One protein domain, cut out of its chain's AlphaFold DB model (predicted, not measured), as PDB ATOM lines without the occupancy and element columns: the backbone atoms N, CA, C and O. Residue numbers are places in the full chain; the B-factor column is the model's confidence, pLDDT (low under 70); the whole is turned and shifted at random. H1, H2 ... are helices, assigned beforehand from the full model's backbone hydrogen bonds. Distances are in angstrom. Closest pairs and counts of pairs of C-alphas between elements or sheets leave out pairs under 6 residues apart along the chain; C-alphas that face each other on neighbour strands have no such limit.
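What this domain is: This is residues 9 to 107 of the 475 residues of an uncharacterized protein of Clostridium sp. (UniProt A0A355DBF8). One long helix, H2, makes a spine along the longest axis; H5 runs side by side with part of its second half, H1 packs on residues 33 to 41 at a slant, and H4 crosses near it about perpendicular, its last residues meeting H5. Tiny H3 packs on the last residues of H2, and the unnamed stretch of residues 52 to 65 loops out beyond that end. The printed part has 99 residues with five named helices, H1 to H5 in chain order, and no named strand; its class is all helix. It is only just loose, close to compact, with a radius of gyration of the C-alphas of 15.6 A, and its elongated outline spans 51 by 27 by 20 A.

How they stand to each other: Begin at H2, residues 27 to 51, a hub that touches three helices: H1, residues 9 to 17; H3, residues 66 to 69; and H5, residues 97 to 106. H5 is a hub too, touching H2, H3 and H4, residues 77 to 88. Look at residues 43 to 47 of H2, which alone touch H5: the closest C-alphas, Asn 43 and Gly 98, are 6.1 A apart, at a shallow tilt of 14 degrees, the same way. Residues 33 to 41 alone touch H1, the closest C-alphas being those of Val 12 and Glu 41 at 6.4 A, with a steep tilt of 50 degrees, opposite ways. Residues 50 to 51 alone touch H3, where the closest C-alphas, Phe 51 and Gly 68, are 4.6 A apart. H3 also touches H5, the closest C-alphas being those of Val 66 and Ser 106 at 5.9 A. Residues 87 to 88 of H4 alone touch H5; the closest C-alphas, Phe 88 and Gly 98, are 6.2 A apart, and the lines are about perpendicular at 88 degrees. H4 and H2 are close but not clearly touching, with C-alphas 44 and 84 closest at 7.6 A. H1 is apart from H3 and H5. In H1, H2, H4 and H5 every O i to N i+4 pair is within hydrogen-bond range; H3 is too short for such a pair.

Where its parts are: Find C-alpha 27 at (323.783, -169.887, 123.340); from there H2 runs 36.0 A to C-alpha 51 at (344.829, -171.207, 94.219). H1, residues 9 to 17, is 11.9 A long and begins at C-alpha 9 at (333.890, -177.990, 107.103). H3, residues 66 to 69, is a short helix; H4, residues 77 to 88, measures 16.3 A; H5, residues 97 to 106, measures 14.4 A.

The domain as a whole: The two C-alphas farthest apart, Ser 26 and Gly 59, are 51.5 A apart. The printed part has no cut. The link from H2 to H3 is long, with 14 residues; the other three are short. Low confidence, under 70, covers residues 17 to 22, 52 to 54, 56 to 57 and 89 to 107, the last including H5.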
ATOM      1  N   GLU A   9     334.712-178.034 105.893       85.94
ATOM      2  CA  GLU A   9     333.890-177.990 107.103       85.94
ATOM      3  C   GLU A   9     334.680-178.471 108.330       85.94
ATOM      4  O   GLU A   9     334.639-177.845 109.393       85.94
ATOM      5  N   GLN A  10     335.434-179.563 108.188       85.88
ATOM      6  CA  GLN A  10     336.279-180.090 109.257       85.88
ATOM      7  C   GLN A  10     337.378-179.098 109.658       85.88
ATOM      8  O   GLN A  10     337.608-178.900 110.857       85.88
ATOM      9  N   TYR A  11     338.019-178.448 108.683       85.50
ATOM     10  CA  TYR A  11     339.008-177.404 108.939       85.50
ATOM     11  C   TYR A  11     338.388-176.223 109.693       85.50
ATOM     12  O   TYR A  11     338.872-175.865 110.763       85.50
ATOM     13  N   VAL A  12     337.277-175.662 109.202       82.81
ATOM     14  CA  VAL A  12     336.657-174.478 109.818       82.81
ATOM     15  C   VAL A  12     336.148-174.775 111.225       82.81
ATOM     16  O   VAL A  12     336.342-173.964 112.132       82.81
ATOM     17  N   ASN A  13     335.545-175.948 111.437       81.38
ATOM     18  CA  ASN A  13     335.142-176.374 112.775       81.38
ATOM     19  C   ASN A  13     336.355-176.423 113.719       81.38
ATOM     20  O   ASN A  13     336.268-175.907 114.829       81.38
ATOM     21  N   SER A  14     337.485-176.980 113.274       80.31
ATOM     22  CA  SER A  14     338.711-177.063 114.083       80.31
ATOM     23  C   SER A  14     339.325-175.682 114.350       80.31
ATOM     24  O   SER A  14     339.695-175.385 115.485       80.31
ATOM     25  N   TYR A  15     339.372-174.824 113.326       77.12
ATOM     26  CA  TYR A  15     339.954-173.483 113.380       77.12
ATOM     27  C   TYR A  15     339.179-172.545 114.315       77.12
ATOM     28  O   TYR A  15     339.772-171.860 115.140       77.12
ATOM     29  N   ILE A  16     337.845-172.521 114.222       74.00
ATOM     30  CA  ILE A  16     337.022-171.605 115.030       74.00
ATOM     31  C   ILE A  16     336.861-172.106 116.464       74.00
ATOM     32  O   ILE A  16     336.846-171.298 117.392       74.00
ATOM     33  N   LEU A  17     336.718-173.420 116.662       68.19
ATOM     34  CA  LEU A  17     336.497-173.970 118.000       68.19
ATOM     35  C   LEU A  17     337.779-174.020 118.839       68.19
ATOM     36  O   LEU A  17     337.679-174.192 120.051       68.19
ATOM     37  N   CYS A  18     338.969-173.885 118.237       67.00
ATOM     38  CA  CYS A  18     340.263-173.987 118.926       67.00
ATOM     39  C   CYS A  18     340.365-175.230 119.842       67.00
ATOM     40  O   CYS A  18     340.966-175.172 120.912       67.00
ATOM     41  N   GLY A  19     339.728-176.342 119.455       61.41
ATOM     42  CA  GLY A  19     339.682-177.580 120.245       61.41
ATOM     43  C   GLY A  19     338.552-177.695 121.281       61.41
ATOM     44  O   GLY A  19     338.513-178.697 121.988       61.41
ATOM     45  N   ARG A  20     337.625-176.731 121.374       54.06
ATOM     46  CA  ARG A  20     336.407-176.832 122.204       54.06
ATOM     47  C   ARG A  20     335.323-177.676 121.534       54.06
ATOM     48  O   ARG A  20     335.181-177.663 120.309       54.06
ATOM     49  N   ASN A  21     334.494-178.352 122.327       67.06
ATOM     50  CA  ASN A  21     333.309-179.028 121.797       67.06
ATOM     51  C   ASN A  21     332.139-178.051 121.646       67.06
ATOM     52  O   ASN A  21     331.942-177.160 122.468       67.06
ATOM     53  N   LYS A  22     331.284-178.258 120.634       64.75
ATOM     54  CA  LYS A  22     330.063-177.444 120.445       64.75
ATOM     55  C   LYS A  22     329.146-177.446 121.674       64.75
ATOM     56  O   LYS A  22     328.462-176.462 121.915       64.75
ATOM     57  N   SER A  23     329.143-178.537 122.441       70.12
ATOM     58  CA  SER A  23     328.371-178.693 123.680       70.12
ATOM     59  C   SER A  23     328.880-177.847 124.852       70.12
ATOM     60  O   SER A  23     328.216-177.789 125.879       70.12
ATOM     61  N   GLU A  24     330.056-177.225 124.724       71.94
ATOM     62  CA  GLU A  24     330.688-176.392 125.757       71.94
ATOM     63  C   GLU A  24     330.416-174.890 125.549       71.94
ATOM     64  O   GLU A  24     330.862-174.075 126.353       71.94
ATOM     65  N   LEU A  25     329.707-174.516 124.477       76.31
ATOM     66  CA  LEU A  25     329.382-173.127 124.142       76.31
ATOM     67  C   LEU A  25     328.046-172.711 124.773       76.31
ATOM     68  O   LEU A  25     327.057-173.441 124.694       76.31
ATOM     69  N   SER A  26     327.985-171.507 125.342       81.19
ATOM     70  CA  SER A  26     326.707-170.858 125.660       81.19
ATOM     71  C   SER A  26     325.924-170.515 124.383       81.19
ATOM     72  O   SER A  26     326.491-170.442 123.296       81.19
ATOM     73  N   GLN A  27     324.619-170.243 124.497       77.25
ATOM     74  CA  GLN A  27     323.783-169.887 123.340       77.25
ATOM     75  C   GLN A  27     324.310-168.650 122.586       77.25
ATOM     76  O   GLN A  27     324.363-168.655 121.361       77.25
ATOM     77  N   GLN A  28     324.768-167.620 123.307       75.44
ATOM     78  CA  GLN A  28     325.371-166.429 122.693       75.44
ATOM     79  C   GLN A  28     326.695-166.749 121.986       75.44
ATOM     80  O   GLN A  28     326.950-166.240 120.895       75.44
ATOM     81  N   GLU A  29     327.532-167.612 122.570       73.62
ATOM     82  CA  GLU A  29     328.772-168.067 121.932       73.62
ATOM     83  C   GLU A  29     328.495-168.956 120.712       73.62
ATOM     84  O   GLU A  29     329.250-168.914 119.742       73.62
ATOM     85  N   TYR A  30     327.410-169.732 120.736       74.38
ATOM     86  CA  TYR A  30     326.983-170.589 119.636       74.38
ATOM     87  C   TYR A  30     326.458-169.785 118.438       74.38
ATOM     88  O   TYR A  30     326.847-170.055 117.301       74.38
ATOM     89  N   ASP A  31     325.636-168.763 118.681       73.94
ATOM     90  CA  ASP A  31     325.119-167.890 117.620       73.94
ATOM     91  C   ASP A  31     326.260-167.078 116.974       73.94
ATOM     92  O   ASP A  31     326.375-167.028 115.746       73.94
ATOM     93  N   TYR A  32     327.184-166.549 117.788       73.69
ATOM     94  CA  TYR A  32     328.418-165.911 117.305       73.69
ATOM     95  C   TYR A  32     329.312-166.884 116.514       73.69
ATOM     96  O   TYR A  32     329.885-166.528 115.481       73.69
ATOM     97  N   TYR A  33     329.413-168.138 116.965       76.19
ATOM     98  CA  TYR A  33     330.127-169.199 116.259       76.19
ATOM     99  C   TYR A  33     329.523-169.484 114.876       76.19
ATOM    100  O   TYR A  33     330.281-169.609 113.914       76.19
ATOM    101  N   LEU A  34     328.193-169.564 114.745       74.88
ATOM    102  CA  LEU A  34     327.523-169.834 113.466       74.88
ATOM    103  C   LEU A  34     327.757-168.721 112.437       74.88
ATOM    104  O   LEU A  34     328.075-169.014 111.280       74.88
ATOM    105  N   GLU A  35     327.656-167.458 112.854       75.69
ATOM    106  CA  GLU A  35     327.935-166.308 111.986       75.69
ATOM    107  C   GLU A  35     329.396-166.320 111.508       75.69
ATOM    108  O   GLU A  35     329.687-166.204 110.310       75.69
ATOM    109  N   LYS A  36     330.333-166.550 112.437       75.25
ATOM    110  CA  LYS A  36     331.761-166.621 112.123       75.25
ATOM    111  C   LYS A  36     332.093-167.822 111.234       75.25
ATOM    112  O   LYS A  36     332.891-167.679 110.308       75.25
ATOM    113  N   LYS A  37     331.453-168.976 111.457       79.62
ATOM    114  CA  LYS A  37     331.601-170.191 110.640       79.62
ATOM    115  C   LYS A  37     331.264-169.925 109.180       79.62
ATOM    116  O   LYS A  37     332.119-170.162 108.331       79.62
ATOM    117  N   GLY A  38     330.092-169.355 108.892       78.56
ATOM    118  CA  GLY A  38     329.690-169.063 107.512       78.56
ATOM    119  C   GLY A  38     330.647-168.099 106.796       78.56
ATOM    120  O   GLY A  38     330.966-168.285 105.619       78.56
ATOM    121  N   SER A  39     331.166-167.093 107.511       79.12
ATOM    122  CA  SER A  39     332.156-166.152 106.966       79.12
ATOM    123  C   SER A  39     333.501-166.824 106.655       79.12
ATOM    124  O   SER A  39     334.042-166.661 105.557       79.12
ATOM    125  N   VAL A  40     334.038-167.616 107.591       77.69
ATOM    126  CA  VAL A  40     335.321-168.314 107.412       77.69
ATOM    127  C   VAL A  40     335.217-169.377 106.319       77.69
ATOM    128  O   VAL A  40     336.103-169.433 105.471       77.69
ATOM    129  N   GLU A  41     334.130-170.152 106.260       83.19
ATOM    130  CA  GLU A  41     333.890-171.125 105.182       83.19
ATOM    131  C   GLU A  41     333.923-170.462 103.806       83.19
ATOM    132  O   GLU A  41     334.646-170.917 102.918       83.19
ATOM    133  N   LYS A  42     333.212-169.341 103.643       82.69
ATOM    134  CA  LYS A  42     333.211-168.581 102.388       82.69
ATOM    135  C   LYS A  42     334.607-168.064 102.028       82.69
ATOM    136  O   LYS A  42     334.997-168.102 100.863       82.69
ATOM    137  N   ASN A  43     335.374-167.593 103.011       79.31
ATOM    138  CA  ASN A  43     336.741-167.119 102.788       79.31
ATOM    139  C   ASN A  43     337.685-168.259 102.393       79.31
ATOM    140  O   ASN A  43     338.442-168.100 101.439       79.31
ATOM    141  N   VAL A  44     337.618-169.409 103.069       83.31
ATOM    142  CA  VAL A  44     338.396-170.607 102.718       83.31
ATOM    143  C   VAL A  44     338.056-171.058 101.300       83.31
ATOM    144  O   VAL A  44     338.961-171.243 100.493       83.31
ATOM    145  N   GLN A  45     336.768-171.157 100.953       85.44
ATOM    146  CA  GLN A  45     336.330-171.506  99.597       85.44
ATOM    147  C   GLN A  45     336.893-170.545  98.545       85.44
ATOM    148  O   GLN A  45     337.403-170.987  97.517       85.44
ATOM    149  N   ASN A  46     336.838-169.236  98.806       81.69
ATOM    150  CA  ASN A  46     337.392-168.232  97.900       81.69
ATOM    151  C   ASN A  46     338.912-168.377  97.747       81.69
ATOM    152  O   ASN A  46     339.398-168.383  96.618       81.69
ATOM    153  N   ILE A  47     339.655-168.521  98.852       80.25
ATOM    154  CA  ILE A  47     341.109-168.735  98.825       80.25
ATOM    155  C   ILE A  47     341.422-169.974  97.986       80.25
ATOM    156  O   ILE A  47     342.121-169.870  96.983       80.25
ATOM    157  N   LEU A  48     340.847-171.129  98.320       84.88
ATOM    158  CA  LEU A  48     341.106-172.372  97.594       84.88
ATOM    159  C   LEU A  48     340.768-172.243  96.104       84.88
ATOM    160  O   LEU A  48     341.538-172.700  95.263       84.88
ATOM    161  N   LYS A  49     339.677-171.548  95.757       83.88
ATOM    162  CA  LYS A  49     339.307-171.280  94.362       83.88
ATOM    163  C   LYS A  49     340.406-170.526  93.607       83.88
ATOM    164  O   LYS A  49     340.773-170.960  92.516       83.88
ATOM    165  N   HIS A  50     340.950-169.451  94.182       79.88
ATOM    166  CA  HIS A  50     342.025-168.654  93.573       79.88
ATOM    167  C   HIS A  50     343.313-169.466  93.353       79.88
ATOM    168  O   HIS A  50     343.965-169.351  92.317       79.88
ATOM    169  N   PHE A  51     343.645-170.349  94.295       78.69
ATOM    170  CA  PHE A  51     344.829-171.207  94.219       78.69
ATOM    171  C   PHE A  51     344.625-172.451  93.331       78.69
ATOM    172  O   PHE A  51     345.581-173.000  92.800       78.69
ATOM    173  N   SER A  52     343.377-172.858  93.081       68.25
ATOM    174  CA  SER A  52     343.037-174.023  92.245       68.25
ATOM    175  C   SER A  52     342.972-173.749  90.732       68.25
ATOM    176  O   SER A  52     342.699-174.664  89.952       68.25
ATOM    177  N   ALA A  53     343.223-172.511  90.284       61.94
ATOM    178  CA  ALA A  53     343.040-172.095  88.885       61.94
ATOM    179  C   ALA A  53     344.034-172.721  87.877       61.94
ATOM    180  O   ALA A  53     343.930-172.461  86.679       61.94
ATOM    181  N   TYR A  54     344.969-173.555  88.343       65.94
ATOM    182  CA  TYR A  54     345.843-174.425  87.551       65.94
ATOM    183  C   TYR A  54     346.472-173.758  86.318       65.94
ATOM    184  O   TYR A  54     346.320-174.184  85.172       65.94
ATOM    185  N   GLN A  55     347.192-172.664  86.554       70.00
ATOM    186  CA  GLN A  55     347.796-171.871  85.484       70.00
ATOM    187  C   GLN A  55     349.220-172.301  85.135       70.00
ATOM    188  O   GLN A  55     349.723-171.923  84.071       70.00
ATOM    189  N   ARG A  56     349.858-173.101  85.999       67.69
ATOM    190  CA  ARG A  56     351.247-173.562  85.854       67.69
ATOM    191  C   ARG A  56     351.489-174.263  84.515       67.69
ATOM    192  O   ARG A  56     352.443-173.933  83.815       67.69
ATOM    193  N   GLU A  57     350.583-175.147  84.105       68.56
ATOM    194  CA  GLU A  57     350.704-175.897  82.845       68.56
ATOM    195  C   GLU A  57     350.515-175.049  81.583       68.56
ATOM    196  O   GLU A  57     350.964-175.423  80.496       68.56
ATOM    197  N   ALA A  58     349.848-173.903  81.713       72.38
ATOM    198  CA  ALA A  58     349.606-172.975  80.617       72.38
ATOM    199  C   ALA A  58     350.720-171.921  80.481       72.38
ATOM    200  O   ALA A  58     350.600-171.010  79.657       72.38
ATOM    201  N   GLY A  59     351.768-172.012  81.306       74.06
ATOM    202  CA  GLY A  59     352.896-171.092  81.326       74.06
ATOM    203  C   GLY A  59     352.604-169.728  81.946       74.06
ATOM    204  O   GLY A  59     351.451-169.283  82.077       74.06
ATOM    205  N   PHE A  60     353.691-169.044  82.310       85.75
ATOM    206  CA  PHE A  60     353.622-167.702  82.868       85.75
ATOM    207  C   PHE A  60     353.157-166.665  81.832       85.75
ATOM    208  O   PHE A  60     353.618-166.654  80.684       85.75
ATOM    209  N   SER A  61     352.267-165.769  82.260       82.62
ATOM    210  CA  SER A  61     351.946-164.509  81.589       82.62
ATOM    211  C   SER A  61     351.588-163.452  82.634       82.62
ATOM    212  O   SER A  61     350.930-163.753  83.630       82.62
ATOM    213  N   PHE A  62     351.977-162.202  82.382       79.69
ATOM    214  CA  PHE A  62     351.642-161.068  83.247       79.69
ATOM    215  C   PHE A  62     350.131-160.812  83.357       79.69
ATOM    216  O   PHE A  62     349.691-160.253  84.362       79.69
ATOM    217  N   ASP A  63     349.352-161.247  82.363       77.00
ATOM    218  CA  ASP A  63     347.910-160.990  82.268       77.00
ATOM    219  C   ASP A  63     347.052-162.001  83.051       77.00
ATOM    220  O   ASP A  63     345.837-161.832  83.154       77.00
ATOM    221  N   LYS A  64     347.657-163.069  83.587       76.38
ATOM    222  CA  LYS A  64     346.935-164.128  84.301       76.38
ATOM    223  C   LYS A  64     346.909-163.904  85.817       76.38
ATOM    224  O   LYS A  64     347.734-163.186  86.387       76.38
ATOM    225  N   GLU A  65     345.929-164.525  86.469       78.25
ATOM    226  CA  GLU A  65     345.720-164.418  87.913       78.25
ATOM    227  C   GLU A  65     346.816-165.151  88.699       78.25
ATOM    228  O   GLU A  65     346.909-166.372  88.675       78.25
ATOM    229  N   VAL A  66     347.618-164.398  89.447       80.56
ATOM    230  CA  VAL A  66     348.905-164.878  89.958       80.56
ATOM    231  C   VAL A  66     348.827-166.035  90.964       80.56
ATOM    232  O   VAL A  66     349.767-166.818  91.075       80.56
ATOM    233  N   LEU A  67     347.717-166.156  91.695       82.44
ATOM    234  CA  LEU A  67     347.554-167.176  92.735       82.44
ATOM    235  C   LEU A  67     347.348-168.571  92.146       82.44
ATOM    236  O   LEU A  67     347.763-169.551  92.755       82.44
ATOM    237  N   GLY A  68     346.843-168.651  90.913       81.81
ATOM    238  CA  GLY A  68     346.686-169.909  90.185       81.81
ATOM    239  C   GLY A  68     348.000-170.577  89.773       81.81
ATOM    240  O   GLY A  68     347.965-171.634  89.142       81.81
ATOM    241  N   TYR A  69     349.149-169.960  90.065       86.56
ATOM    242  CA  TYR A  69     350.469-170.548  89.847       86.56
ATOM    243  C   TYR A  69     350.987-171.361  91.035       86.56
ATOM    244  O   TYR A  69     351.894-172.168  90.839       86.56
ATOM    245  N   PHE A  70     350.425-171.171  92.230       86.75
ATOM    246  CA  PHE A  70     350.822-171.933  93.405       86.75
ATOM    247  C   PHE A  70     350.235-173.352  93.343       86.75
ATOM    248  O   PHE A  70     349.023-173.488  93.163       86.75
ATOM    249  N   PRO A  71     351.052-174.406  93.503       85.06
ATOM    250  CA  PRO A  71     350.640-175.782  93.240       85.06
ATOM    251  C   PRO A  71     349.949-176.408  94.460       85.06
ATOM    252  O   PRO A  71     350.426-177.396  95.020       85.06
ATOM    253  N   LEU A  72     348.843-175.812  94.920       84.44
ATOM    254  CA  LEU A  72     348.161-176.244  96.146       84.44
ATOM    255  C   LEU A  72     347.701-177.710  96.070       84.44
ATOM    256  O   LEU A  72     347.677-178.408  97.077       84.44
ATOM    257  N   GLU A  73     347.381-178.186  94.868       81.69
ATOM    258  CA  GLU A  73     346.947-179.554  94.581       81.69
ATOM    259  C   GLU A  73     348.008-180.636  94.839       81.69
ATOM    260  O   GLU A  73     347.683-181.820  94.799       81.69
ATOM    261  N   GLN A  74     349.267-180.252  95.069       82.25
ATOM    262  CA  GLN A  74     350.355-181.192  95.359       82.25
ATOM    263  C   GLN A  74     350.466-181.536  96.849       82.25
ATOM    264  O   GLN A  74     351.204-182.455  97.204       82.25
ATOM    265  N   PHE A  75     349.745-180.816  97.711       84.81
ATOM    266  CA  PHE A  75     349.818-180.960  99.160       84.81
ATOM    267  C   PHE A  75     348.657-181.775  99.715       84.81
ATOM    268  O   PHE A  75     347.543-181.757  99.191       84.81
ATOM    269  N   ASP A  76     348.922-182.479 100.814       87.12
ATOM    270  CA  ASP A  76     347.882-183.185 101.547       87.12
ATOM    271  C   ASP A  76     347.014-182.220 102.380       87.12
ATOM    272  O   ASP A  76     347.297-181.028 102.529       87.12
ATOM    273  N   SER A  77     345.938-182.745 102.971       86.81
ATOM    274  CA  SER A  77     345.021-181.936 103.784       86.81
ATOM    275  C   SER A  77     345.677-181.272 104.999       86.81
ATOM    276  O   SER A  77     345.210-180.223 105.455       86.81
ATOM    277  N   LYS A  78     346.740-181.865 105.550       86.12
ATOM    278  CA  LYS A  78     347.444-181.321 106.714       86.12
ATOM    279  C   LYS A  78     348.252-180.096 106.306       86.12
ATOM    280  O   LYS A  78     348.189-179.075 106.988       86.12
ATOM    281  N   ASP A  79     348.965-180.177 105.193       85.81
ATOM    282  CA  ASP A  79     349.741-179.062 104.665       85.81
ATOM    283  C   ASP A  79     348.832-177.941 104.139       85.81
ATOM    284  O   ASP A  79     349.067-176.772 104.445       85.81
ATOM    285  N   ILE A  80     347.709-178.266 103.491       87.50
ATOM    286  CA  ILE A  80     346.700-177.257 103.121       87.50
ATOM    287  C   ILE A  80     346.152-176.539 104.367       87.50
ATOM    288  O   ILE A  80     346.009-175.316 104.355       87.50
ATOM    289  N   SER A  81     345.899-177.263 105.465       85.38
ATOM    290  CA  SER A  81     345.463-176.646 106.728       85.38
ATOM    291  C   SER A  81     346.510-175.667 107.268       85.38
ATOM    292  O   SER A  81     346.171-174.528 107.573       85.38
ATOM    293  N   LYS A  82     347.795-176.061 107.304       82.31
ATOM    294  CA  LYS A  82     348.894-175.175 107.733       82.31
ATOM    295  C   LYS A  82     349.017-173.924 106.863       82.31
ATOM    296  O   LYS A  82     349.331-172.850 107.375       82.31
ATOM    297  N   PHE A  83     348.821-174.069 105.553       81.44
ATOM    298  CA  PHE A  83     348.847-172.960 104.605       81.44
ATOM    299  C   PHE A  83     347.724-171.956 104.893       81.44
ATOM    300  O   PHE A  83     347.967-170.750 104.963       81.44
ATOM    301  N   LEU A  84     346.503-172.450 105.118       81.12
ATOM    302  CA  LEU A  84     345.362-171.614 105.490       81.12
ATOM    303  C   LEU A  84     345.575-170.948 106.855       81.12
ATOM    304  O   LEU A  84     345.345-169.745 106.979       81.12
ATOM    305  N   ASP A  85     346.091-171.680 107.843       77.25
ATOM    306  CA  ASP A  85     346.421-171.129 109.161       77.25
ATOM    307  C   ASP A  85     347.434-169.982 109.051       77.25
ATOM    308  O   ASP A  85     347.274-168.954 109.710       77.25
ATOM    309  N   HIS A  86     348.430-170.091 108.166       73.50
ATOM    310  CA  HIS A  86     349.346-168.984 107.873       73.50
ATOM    311  C   HIS A  86     348.620-167.769 107.286       73.50
ATOM    312  O   HIS A  86     348.812-166.656 107.770       73.50
ATOM    313  N   ILE A  87     347.734-167.963 106.305       73.12
ATOM    314  CA  ILE A  87     346.952-166.862 105.716       73.12
ATOM    315  C   ILE A  87     346.071-166.166 106.767       73.12
ATOM    316  O   ILE A  87     345.937-164.941 106.740       73.12
ATOM    317  N   PHE A  88     345.466-166.921 107.687       71.44
ATOM    318  CA  PHE A  88     344.547-166.371 108.686       71.44
ATOM    319  C   PHE A  88     345.221-165.885 109.981       71.44
ATOM    320  O   PHE A  88     344.616-165.101 110.709       71.44
ATOM    321  N   SER A  89     346.448-166.314 110.290       64.12
ATOM    322  CA  SER A  89     347.172-165.943 111.523       64.12
ATOM    323  C   SER A  89     347.822-164.555 111.493       64.12
ATOM    324  O   SER A  89     348.377-164.117 112.503       64.12
ATOM    325  N   VAL A  90     347.724-163.836 110.371       57.34
ATOM    326  CA  VAL A  90     348.222-162.465 110.208       57.34
ATOM    327  C   VAL A  90     347.526-161.528 111.209       57.34
ATOM    328  O   VAL A  90     346.395-161.083 111.004       57.34
ATOM    329  N   LYS A  91     348.209-161.270 112.333       45.34
ATOM    330  CA  LYS A  91     347.721-160.498 113.485       45.34
ATOM    331  C   LYS A  91     347.366-159.051 113.110       45.34
ATOM    332  O   LYS A  91     348.068-158.418 112.325       45.34
ATOM    333  N   ASP A  92     346.315-158.543 113.757       41.91
ATOM    334  CA  ASP A  92     345.840-157.142 113.794       41.91
ATOM    335  C   ASP A  92     344.854-156.676 112.708       41.91
ATOM    336  O   ASP A  92     344.695-155.476 112.498       41.91
ATOM    337  N   THR A  93     344.128-157.571 112.035       41.75
ATOM    338  CA  THR A  93     343.010-157.132 111.176       41.75
ATOM    339  C   THR A  93     341.745-157.931 111.451       41.75
ATOM    340  O   THR A  93     341.713-159.151 111.308       41.75
ATOM    341  N   ASP A  94     340.713-157.215 111.885       46.31
ATOM    342  CA  ASP A  94     339.378-157.704 112.214       46.31
ATOM    343  C   ASP A  94     338.822-158.628 111.125       46.31
ATOM    344  O   ASP A  94     338.736-158.191 109.984       46.31
ATOM    345  N   ASN A  95     338.448-159.866 111.491       46.62
ATOM    346  CA  ASN A  95     337.492-160.842 110.907       46.62
ATOM    347  C   ASN A  95     337.182-160.886 109.370       46.62
ATOM    348  O   ASN A  95     336.334-161.673 108.952       46.62
ATOM    349  N   PHE A  96     337.874-160.141 108.503       51.72
ATOM    350  CA  PHE A  96     337.625-159.932 107.061       51.72
ATOM    351  C   PHE A  96     338.897-160.124 106.200       51.72
ATOM    352  O   PHE A  96     338.967-159.714 105.039       51.72
ATOM    353  N   THR A  97     339.928-160.753 106.758       57.62
ATOM    354  CA  THR A  97     341.321-160.588 106.315       57.62
ATOM    355  C   THR A  97     341.735-161.462 105.131       57.62
ATOM    356  O   THR A  97     342.502-161.006 104.285       57.62
ATOM    357  N   GLY A  98     341.193-162.677 104.995       55.09
ATOM    358  CA  GLY A  98     341.632-163.632 103.964       55.09
ATOM    359  C   GLY A  98     341.518-163.089 102.533       55.09
ATOM    360  O   GLY A  98     342.490-163.097 101.780       55.09
ATOM    361  N   ASN A  99     340.371-162.501 102.175       59.78
ATOM    362  CA  ASN A  99     340.180-161.905 100.844       59.78
ATOM    363  C   ASN A  99     341.065-160.666 100.625       59.78
ATOM    364  O   ASN A  99     341.469-160.392  99.498       59.78
ATOM    365  N   LYS A 100     341.392-159.920 101.690       63.66
ATOM    366  CA  LYS A 100     342.293-158.760 101.618       63.66
ATOM    367  C   LYS A 100     343.740-159.199 101.372       63.66
ATOM    368  O   LYS A 100     344.429-158.557 100.584       63.66
ATOM    369  N   VAL A 101     344.173-160.306 101.986       62.50
ATOM    370  CA  VAL A 101     345.477-160.941 101.727       62.50
ATOM    371  C   VAL A 101     345.550-161.410 100.274       62.50
ATOM    372  O   VAL A 101     346.425-160.960  99.542       62.50
ATOM    373  N   VAL A 102     344.574-162.201  99.815       64.25
ATOM    374  CA  VAL A 102     344.447-162.655  98.413       64.25
ATOM    375  C   VAL A 102     344.490-161.473  97.434       64.25
ATOM    376  O   VAL A 102     345.270-161.468  96.481       64.25
ATOM    377  N   TYR A 103     343.705-160.427  97.701       65.19
ATOM    378  CA  TYR A 103     343.681-159.217  96.882       65.19
ATOM    379  C   TYR A 103     345.047-158.524  96.836       65.19
ATOM    380  O   TYR A 103     345.506-158.139  95.760       65.19
ATOM    381  N   ASN A 104     345.733-158.391  97.970       64.88
ATOM    382  CA  ASN A 104     347.045-157.750  98.029       64.88
ATOM    383  C   ASN A 104     348.130-158.557  97.306       64.88
ATOM    384  O   ASN A 104     348.915-157.956  96.572       64.88
ATOM    385  N   LEU A 105     348.130-159.887  97.438       63.94
ATOM    386  CA  LEU A 105     349.058-160.781  96.733       63.94
ATOM    387  C   LEU A 105     348.909-160.693  95.207       63.94
ATOM    388  O   LEU A 105     349.875-160.877  94.471       63.94
ATOM    389  N   SER A 106     347.708-160.370  94.721       64.06
ATOM    390  CA  SER A 106     347.431-160.248  93.285       64.06
ATOM    391  C   SER A 106     347.935-158.944  92.637       64.06
ATOM    392  O   SER A 106     348.073-158.878  91.407       64.06
ATOM    393  N   LYS A 107     348.247-157.906  93.430       67.25
ATOM    394  CA  LYS A 107     348.613-156.568  92.926       67.25
ATOM    395  C   LYS A 107     350.025-156.523  92.336       67.25
ATOM    396  O   LYS A 107     350.980-156.925  92.982       67.25
TER     397      LYS A 107